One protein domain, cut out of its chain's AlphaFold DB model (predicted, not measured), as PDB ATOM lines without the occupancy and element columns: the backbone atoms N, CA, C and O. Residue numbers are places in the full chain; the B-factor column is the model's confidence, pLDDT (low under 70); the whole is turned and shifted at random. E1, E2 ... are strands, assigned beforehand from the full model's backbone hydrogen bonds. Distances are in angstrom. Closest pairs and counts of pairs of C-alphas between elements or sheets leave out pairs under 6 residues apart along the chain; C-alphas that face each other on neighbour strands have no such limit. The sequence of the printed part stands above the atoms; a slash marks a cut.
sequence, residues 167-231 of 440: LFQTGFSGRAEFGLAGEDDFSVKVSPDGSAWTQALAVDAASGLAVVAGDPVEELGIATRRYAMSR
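Overview. This is residues 167 to 231 of the 440 residues of an uncharacterized protein of Mesorhizobium australicum (UniProt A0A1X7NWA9). One five-stranded sheet, a twisted and curled meander, makes the body, and beyond its last strand E5 a long tail with no named element swings away and folds back past that edge. The hairpin of E1 and E2 makes one end of the flat outline, and residues 216 to 222 of the tail stick out free. The printed part has 65 residues with five named strands, E1 to E5 in order along the chain and in the same order across the sheet, antiparallel throughout, and no named helix. The class is all strand, though under half of the residues, 27 of 65, are in named elements. The whole is loose, with a radius of gyration of the C-alphas of 13.9 A, and spans 43 by 32 by 13 A.

Along the chain. The longest strand is E2, residues 173 to 181, 16.5 A from first to last C-alpha; it bends by 87 degrees at residue 178. E1, residues 167 to 170, begins at C-alpha 167, (242.773, 204.835, 289.924), and is 10.4 A long. E3 is residues 186 to 190, 13.8 A, and E4 is residues 198 to 203, 14.8 A, beginning at C-alpha 198, (242.280, 198.984, 277.406). E5, residues 210 to 212, is short and ends at C-alpha 212, (235.873, 190.226, 279.598).

Arrangement. The five strands form a meander, each strand the antiparallel neighbour of the one before, and each consecutive pair is a hairpin. The inner strands E3 and E4 run at 163 degrees; the C-alphas of Ser 187 and Ala 202 face each other at 4.3 A, and N 188 and O 201 are within hydrogen-bond range at 2.9 A. E2 and E3 stand at 168 degrees, with N 179 and O 187 3.1 A apart and N 187 and O 179 2.9 A apart, both within hydrogen-bond range. The edge strand E1 stands at 173 degrees to E2, with N 168 and O 176 within hydrogen-bond range at 2.8 A. The other edge strand, E5, stands at 161 degrees to E4, with N 211 and O 202 within hydrogen-bond range at 2.8 A. E1 is apart from E3, E4 and E5, and E2 is apart from E5. From edge to edge the strands' lines turn by 19 degrees and the way across the sheet turns by 66 degrees.

Size, cuts and confidence. The two C-alphas farthest apart, those of Gly 171 and Arg 231, are 44.9 A apart. The printed part has no cut. The links from E1 to E2 and from E2 to E3 are tight, those from E3 to E4 and from E4 to E5 are short, and no link is long. Residues 213 to 231 hold no named element. The mean pLDDT of the printed part is 78.6, and residues 214 to 231 are under 70.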
ATOM      1  N   LEU A 167     241.598 204.852 290.797       97.06
ATOM      2  CA  LEU A 167     242.773 204.835 289.924       97.06
ATOM      3  C   LEU A 167     244.021 204.332 290.667       97.06
ATOM      4  O   LEU A 167     244.405 204.866 291.706       97.06
ATOM      5  N   PHE A 168     244.702 203.349 290.087       97.88
ATOM      6  CA  PHE A 168     245.980 202.808 290.547       97.88
ATOM      7  C   PHE A 168     247.122 203.354 289.688       97.88
ATOM      8  O   PHE A 168     247.048 203.327 288.455       97.88
ATOM      9  N   GLN A 169     248.193 203.829 290.327       97.88
ATOM     10  CA  GLN A 169     249.291 204.524 289.653       97.88
ATOM     11  C   GLN A 169     250.672 204.024 290.095       97.88
ATOM     12  O   GLN A 169     250.865 203.635 291.245       97.88
ATOM     13  N   THR A 170     251.653 204.144 289.196       97.38
ATOM     14  CA  THR A 170     253.088 204.031 289.507       97.38
ATOM     15  C   THR A 170     253.780 205.307 289.049       97.38
ATOM     16  O   THR A 170     253.693 205.659 287.874       97.38
ATOM     17  N   GLY A 171     254.460 206.011 289.960       95.56
ATOM     18  CA  GLY A 171     255.156 207.260 289.627       95.56
ATOM     19  C   GLY A 171     254.236 208.320 289.007       95.56
ATOM     20  O   GLY A 171     254.616 208.945 288.025       95.56
ATOM     21  N   PHE A 172     253.017 208.472 289.541       94.25
ATOM     22  CA  PHE A 172     251.974 209.387 289.041       94.25
ATOM     23  C   PHE A 172     251.452 209.093 287.623       94.25
ATOM     24  O   PHE A 172     250.756 209.914 287.034       94.25
ATOM     25  N   SER A 173     251.738 207.909 287.075       97.19
ATOM     26  CA  SER A 173     251.198 207.444 285.795       97.19
ATOM     27  C   SER A 173     250.156 206.344 286.030       97.19
ATOM     28  O   SER A 173     250.421 205.387 286.763       97.19
ATOM     29  N   GLY A 174     248.965 206.487 285.434       97.12
ATOM     30  CA  GLY A 174     247.856 205.530 285.556       97.12
ATOM     31  C   GLY A 174     248.207 204.139 285.026       97.12
ATOM     32  O   GLY A 174     248.862 204.009 283.996       97.12
ATOM     33  N   ARG A 175     247.805 203.084 285.739       98.00
ATOM     34  CA  ARG A 175     248.077 201.684 285.355       98.00
ATOM     35  C   ARG A 175     246.829 200.823 285.310       98.00
ATOM     36  O   ARG A 175     246.714 199.970 284.435       98.00
ATOM     37  N   ALA A 176     245.902 201.048 286.228       97.50
ATOM     38  CA  ALA A 176     244.619 200.369 286.243       97.50
ATOM     39  C   ALA A 176     243.570 201.256 286.898       97.50
ATOM     40  O   ALA A 176     243.903 202.063 287.762       97.50
ATOM     41  N   GLU A 177     242.311 201.081 286.528       97.75
ATOM     42  CA  GLU A 177     241.187 201.675 287.235       97.75
ATOM     43  C   GLU A 177     239.960 200.767 287.198       97.75
ATOM     44  O   GLU A 177     239.815 199.930 286.301       97.75
ATOM     45  N   PHE A 178     239.075 200.942 288.177       97.44
ATOM     46  CA  PHE A 178     237.736 200.364 288.138       97.44
ATOM     47  C   PHE A 178     236.681 201.382 288.565       97.44
ATOM     48  O   PHE A 178     236.927 202.208 289.447       97.44
ATOM     49  N   GLY A 179     235.498 201.302 287.963       97.19
ATOM     50  CA  GLY A 179     234.374 202.187 288.261       97.19
ATOM     51  C   GLY A 179     233.553 202.516 287.021       97.19
ATOM     52  O   GLY A 179     233.467 201.711 286.097       97.19
ATOM     53  N   LEU A 180     232.951 203.702 287.020       97.19
ATOM     54  CA  LEU A 180     232.211 204.252 285.887       97.19
ATOM     55  C   LEU A 180     233.162 205.152 285.097       97.19
ATOM     56  O   LEU A 180     233.324 206.322 285.438       97.19
ATOM     57  N   ALA A 181     233.889 204.589 284.134       94.44
ATOM     58  CA  ALA A 181     235.037 205.244 283.505       94.44
ATOM     59  C   ALA A 181     234.710 205.750 282.092       94.44
ATOM     60  O   ALA A 181     235.067 205.110 281.105       94.44
ATOM     61  N   GLY A 182     234.041 206.900 281.989       93.00
ATOM     62  CA  GLY A 182     233.632 207.491 280.708       93.00
ATOM     63  C   GLY A 182     232.289 206.980 280.172       93.00
ATOM     64  O   GLY A 182     231.948 207.237 279.018       93.00
ATOM     65  N   GLU A 183     231.549 206.240 280.997       92.81
ATOM     66  CA  GLU A 183     230.255 205.622 280.697       92.81
ATOM     67  C   GLU A 183     229.498 205.293 282.002       92.81
ATOM     68  O   GLU A 183     230.028 205.501 283.097       92.81
ATOM     69  N   ASP A 184     228.259 204.800 281.895       95.56
ATOM     70  CA  ASP A 184     227.440 204.366 283.047       95.56
ATOM     71  C   ASP A 184     227.575 202.867 283.374       95.56
ATOM     72  O   ASP A 184     227.078 202.408 284.404       95.56
ATOM     73  N   ASP A 185     228.276 202.107 282.531       94.00
ATOM     74  CA  ASP A 185     228.602 200.706 282.785       94.00
ATOM     75  C   ASP A 185     229.776 200.592 283.768       94.00
ATOM     76  O   ASP A 185     230.715 201.395 283.759       94.00
ATOM     77  N   PHE A 186     229.759 199.556 284.611       95.94
ATOM     78  CA  PHE A 186     230.914 199.266 285.460       95.94
ATOM     79  C   PHE A 186     232.020 198.643 284.614       95.94
ATOM     80  O   PHE A 186     231.803 197.614 283.973       95.94
ATOM     81  N   SER A 187     233.220 199.212 284.654       95.25
ATOM     82  CA  SER A 187     234.357 198.729 283.876       95.25
ATOM     83  C   SER A 187     235.629 198.586 284.709       95.25
ATOM     84  O   SER A 187     235.809 199.223 285.748       95.25
ATOM     85  N   VAL A 188     236.523 197.720 284.227       95.88
ATOM     86  CA  VAL A 188     237.920 197.623 284.663       95.88
ATOM     87  C   VAL A 188     238.793 197.922 283.454       95.88
ATOM     88  O   VAL A 188     238.699 197.227 282.437       95.88
ATOM     89  N   LYS A 189     239.644 198.943 283.560       95.06
ATOM     90  CA  LYS A 189     240.543 199.386 282.487       95.06
ATOM     91  C   LYS A 189     241.992 199.298 282.953       95.06
ATOM     92  O   LYS A 189     242.294 199.562 284.114       95.06
ATOM     93  N   VAL A 190     242.892 198.910 282.057       95.44
ATOM     94  CA  VAL A 190     244.343 198.855 282.296       95.44
ATOM     95  C   VAL A 190     245.076 199.691 281.259       95.44
ATOM     96  O   VAL A 190     244.615 199.824 280.125       95.44
ATOM     97  N   SER A 191     246.220 200.250 281.638       95.62
ATOM     98  CA  SER A 191     247.028 201.099 280.771       95.62
ATOM     99  C   SER A 191     248.522 200.800 280.929       95.62
ATOM    100  O   SER A 191     249.019 200.764 282.060       95.62
ATOM    101  N   PRO A 192     249.271 200.603 279.827       93.94
ATOM    102  CA  PRO A 192     250.720 200.432 279.885       93.94
ATOM    103  C   PRO A 192     251.469 201.749 280.164       93.94
ATOM    104  O   PRO A 192     252.574 201.716 280.703       93.94
ATOM    105  N   ASP A 193     250.889 202.900 279.813       93.69
ATOM    106  CA  ASP A 193     251.568 204.206 279.778       93.69
ATOM    107  C   ASP A 193     250.813 205.336 280.509       93.69
ATOM    108  O   ASP A 193     251.343 206.434 280.680       93.69
ATOM    109  N   GLY A 194     249.601 205.069 280.995       93.75
ATOM    110  CA  GLY A 194     248.711 206.032 281.644       93.75
ATOM    111  C   GLY A 194     247.905 206.907 280.683       93.75
ATOM    112  O   GLY A 194     247.196 207.794 281.151       93.75
ATOM    113  N   SER A 195     248.006 206.674 279.371       92.94
ATOM    114  CA  SER A 195     247.313 207.440 278.325       92.94
ATOM    115  C   SER A 195     246.469 206.545 277.412       92.94
ATOM    116  O   SER A 195     245.329 206.884 277.103       92.94
ATOM    117  N   ALA A 196     246.996 205.390 277.000       91.94
ATOM    118  CA  ALA A 196     246.273 204.377 276.244       91.94
ATOM    119  C   ALA A 196     245.565 203.422 277.210       91.94
ATOM    120  O   ALA A 196     246.219 202.712 277.975       91.94
ATOM    121  N   TRP A 197     244.236 203.389 277.176       93.75
ATOM    122  CA  TRP A 197     243.432 202.563 278.076       93.75
ATOM    123  C   TRP A 197     242.777 201.407 277.328       93.75
ATOM    124  O   TRP A 197     242.125 201.598 276.303       93.75
ATOM    125  N   THR A 198     242.919 200.209 277.885       91.81
ATOM    126  CA  THR A 198     242.280 198.984 277.406       91.81
ATOM    127  C   THR A 198     241.253 198.531 278.431       91.81
ATOM    128  O   THR A 198     241.593 198.262 279.582       91.81
ATOM    129  N   GLN A 199     239.994 198.412 278.015       91.44
ATOM    130  CA  GLN A 199     238.931 197.853 278.845       91.44
ATOM    131  C   GLN A 199     239.069 196.337 278.926       91.44
ATOM    132  O   GLN A 199     238.899 195.662 277.920       91.44
ATOM    133  N   ALA A 200     239.375 195.816 280.113       89.06
ATOM    134  CA  ALA A 200     239.541 194.389 280.384       89.06
ATOM    135  C   ALA A 200     238.230 193.723 280.828       89.06
ATOM    136  O   ALA A 200     238.027 192.542 280.566       89.06
ATOM    137  N   LEU A 201     237.332 194.464 281.479       91.12
ATOM    138  CA  LEU A 201     236.006 193.989 281.872       91.12
ATOM    139  C   LEU A 201     234.985 195.120 281.757       91.12
ATOM    140  O   LEU A 201     235.312 196.267 282.048       91.12
ATOM    141  N   ALA A 202     233.760 194.784 281.362       90.31
ATOM    142  CA  ALA A 202     232.604 195.671 281.406       90.31
ATOM    143  C   ALA A 202     231.354 194.917 281.845       90.31
ATOM    144  O   ALA A 202     231.168 193.764 281.461       90.31
ATOM    145  N   VAL A 203     230.504 195.566 282.632       91.19
ATOM    146  CA  VAL A 203     229.202 195.059 283.064       91.19
ATOM    147  C   VAL A 203     228.138 196.035 282.593       91.19
ATOM    148  O   VAL A 203     228.091 197.166 283.072       91.19
ATOM    149  N   ASP A 204     227.291 195.572 281.677       88.62
ATOM    150  CA  ASP A 204     226.198 196.363 281.111       88.62
ATOM    151  C   ASP A 204     225.185 196.735 282.204       88.62
ATOM    152  O   ASP A 204     224.637 195.862 282.888       88.62
ATOM    153  N   ALA A 205     224.925 198.031 282.370       88.44
ATOM    154  CA  ALA A 205     224.089 198.561 283.440       88.44
ATOM    155  C   ALA A 205     222.614 198.129 283.330       88.44
ATOM    156  O   ALA A 205     221.912 198.064 284.340       88.44
ATOM    157  N   ALA A 206     222.126 197.812 282.125       87.12
ATOM    158  CA  ALA A 206     220.732 197.434 281.895       87.12
ATOM    159  C   ALA A 206     220.460 195.939 282.142       87.12
ATOM    160  O   ALA A 206     219.365 195.563 282.564       87.12
ATOM    161  N   SER A 207     221.432 195.078 281.847       82.88
ATOM    162  CA  SER A 207     221.281 193.620 281.838       82.88
ATOM    163  C   SER A 207     222.098 192.899 282.908       82.88
ATOM    164  O   SER A 207     221.797 191.745 283.209       82.88
ATOM    165  N   GLY A 208     223.122 193.543 283.474       80.94
ATOM    166  CA  GLY A 208     224.070 192.926 284.403       80.94
ATOM    167  C   GLY A 208     225.031 191.932 283.741       80.94
ATOM    168  O   GLY A 208     225.692 191.161 284.438       80.94
ATOM    169  N   LEU A 209     225.102 191.902 282.404       73.88
ATOM    170  CA  LEU A 209     225.969 190.983 281.670       73.88
ATOM    171  C   LEU A 209     227.419 191.471 281.682       73.88
ATOM    172  O   LEU A 209     227.708 192.585 281.254       73.88
ATOM    173  N   ALA A 210     228.327 190.595 282.114       83.69
ATOM    174  CA  ALA A 210     229.759 190.857 282.109       83.69
ATOM    175  C   ALA A 210     230.421 190.407 280.794       83.69
ATOM    176  O   ALA A 210     230.224 189.280 280.330       83.69
ATOM    177  N   VAL A 211     231.255 191.276 280.228       78.75
ATOM    178  CA  VAL A 211     232.150 191.014 279.097       78.75
ATOM    179  C   VAL A 211     233.582 191.164 279.590       78.75
ATOM    180  O   VAL A 211     233.919 192.183 280.181       78.75
ATOM    181  N   VAL A 212     234.428 190.168 279.334       81.94
ATOM    182  CA  VAL A 212     235.873 190.226 279.598       81.94
ATOM    183  C   VAL A 212     236.587 190.341 278.255       81.94
ATOM    184  O   VAL A 212     236.335 189.536 277.358       81.94
ATOM    185  N   ALA A 213     237.432 191.354 278.091       70.12
ATOM    186  CA  ALA A 213     238.236 191.524 276.891       70.12
ATOM    187  C   ALA A 213     239.533 190.715 276.996       70.12
ATOM    188  O   ALA A 213     240.201 190.735 278.026       70.12
ATOM    189  N   GLY A 214     239.909 190.066 275.894       53.62
ATOM    190  CA  GLY A 214     241.175 189.353 275.768       53.62
ATOM    191  C   GLY A 214     241.062 187.856 276.033       53.62
ATOM    192  O   GLY A 214     241.215 187.392 277.154       53.62
ATOM    193  N   ASP A 215     240.909 187.099 274.955       38.44
ATOM    194  CA  ASP A 215     241.999 186.194 274.598       38.44
ATOM    195  C   ASP A 215     242.450 186.567 273.179       38.44
ATOM    196  O   ASP A 215     241.618 187.040 272.392       38.44
ATOM    197  N   PRO A 216     243.750 186.481 272.857       46.38
ATOM    198  CA  PRO A 216     244.308 187.036 271.646       46.38
ATOM    199  C   PRO A 216     243.712 186.350 270.424       46.38
ATOM    200  O   PRO A 216     243.438 185.150 270.396       46.38
ATOM    201  N   VAL A 217     243.567 187.165 269.392       43.84
ATOM    202  CA  VAL A 217     242.912 186.910 268.109       43.84
ATOM    203  C   VAL A 217     243.628 185.832 267.265       43.84
ATOM    204  O   VAL A 217     243.330 185.709 266.086       43.84
ATOM    205  N   GLU A 218     244.527 185.013 267.830       49.41
ATOM    206  CA  GLU A 218     245.212 183.943 267.084       49.41
ATOM    207  C   GLU A 218     245.347 182.578 267.783       49.41
ATOM    208  O   GLU A 218     245.635 181.622 267.071       49.41
ATOM    209  N   GLU A 219     245.059 182.388 269.084       48.31
ATOM    210  CA  GLU A 219     245.241 181.038 269.676       48.31
ATOM    211  C   GLU A 219     244.206 180.526 270.688       48.31
ATOM    212  O   GLU A 219     244.367 179.408 271.174       48.31
ATOM    213  N   LEU A 220     243.084 181.216 270.939       41.97
ATOM    214  CA  LEU A 220     241.986 180.617 271.715       41.97
ATOM    215  C   LEU A 220     240.627 180.743 271.014       41.97
ATOM    216  O   LEU A 220     239.970 181.782 270.974       41.97
ATOM    217  N   GLY A 221     240.210 179.621 270.425       43.41
ATOM    218  CA  GLY A 221     238.922 179.445 269.774       43.41
ATOM    219  C   GLY A 221     237.746 179.617 270.740       43.41
ATOM    220  O   GLY A 221     237.467 178.748 271.552       43.41
ATOM    221  N   ILE A 222     237.020 180.728 270.592       46.97
ATOM    222  CA  ILE A 222     235.563 180.872 270.804       46.97
ATOM    223  C   ILE A 222     234.996 180.282 272.123       46.97
ATOM    224  O   ILE A 222     233.887 179.751 272.135       46.97
ATOM    225  N   ALA A 223     235.698 180.411 273.254       43.38
ATOM    226  CA  ALA A 223     235.188 179.959 274.560       43.38
ATOM    227  C   ALA A 223     234.961 181.069 275.605       43.38
ATOM    228  O   ALA A 223     234.587 180.768 276.734       43.38
ATOM    229  N   THR A 224     235.083 182.350 275.247       41.09
ATOM    230  CA  THR A 224     234.685 183.478 276.123       41.09
ATOM    231  C   THR A 224     233.449 184.232 275.625       41.09
ATOM    232  O   THR A 224     233.132 185.326 276.091       41.09
ATOM    233  N   ARG A 225     232.661 183.629 274.724       45.06
ATOM    234  CA  ARG A 225     231.365 184.184 274.311       45.06
ATOM    235  C   ARG A 225     230.257 183.731 275.274       45.06
ATOM    236  O   ARG A 225     229.750 182.626 275.156       45.06
ATOM    237  N   ARG A 226     229.832 184.656 276.142       44.81
ATOM    238  CA  ARG A 226     228.545 184.677 276.872       44.81
ATOM    239  C   ARG A 226     228.332 183.585 277.933       44.81
ATOM    240  O   ARG A 226     227.720 182.556 277.671       44.81
ATOM    241  N   TYR A 227     228.598 183.931 279.192       43.78
ATOM    242  CA  TYR A 227     227.734 183.473 280.287       43.78
ATOM    243  C   TYR A 227     226.411 184.257 280.231       43.78
ATOM    244  O   TYR A 227     226.192 185.195 280.990       43.78
ATOM    245  N   ALA A 228     225.527 183.909 279.295       38.09
ATOM    246  CA  ALA A 228     224.134 184.331 279.378       38.09
ATOM    247  C   ALA A 228     223.401 183.351 280.303       38.09
ATOM    248  O   ALA A 228     222.881 182.331 279.858       38.09
ATOM    249  N   MET A 229     223.361 183.647 281.603       41.06
ATOM    250  CA  MET A 229     222.263 183.132 282.421       41.06
ATOM    251  C   MET A 229     220.992 183.865 281.959       41.06
ATOM    252  O   MET A 229     220.975 185.086 281.843       41.06
ATOM    253  N   SER A 230     219.983 183.089 281.568       42.25
ATOM    254  CA  SER A 230     218.808 183.458 280.763       42.25
ATOM    255  C   SER A 230     218.070 184.749 281.157       42.25
ATOM    256  O   SER A 230     217.806 184.984 282.334       42.25
ATOM    257  N   ARG A 231     217.572 185.479 280.143       35.81
ATOM    258  CA  ARG A 231     216.446 186.425 280.252       35.81
ATOM    259  C   ARG A 231     215.115 185.660 280.268       35.81
ATOM    260  O   ARG A 231     214.935 184.691 279.538       35.81
TER     261      ARG A 231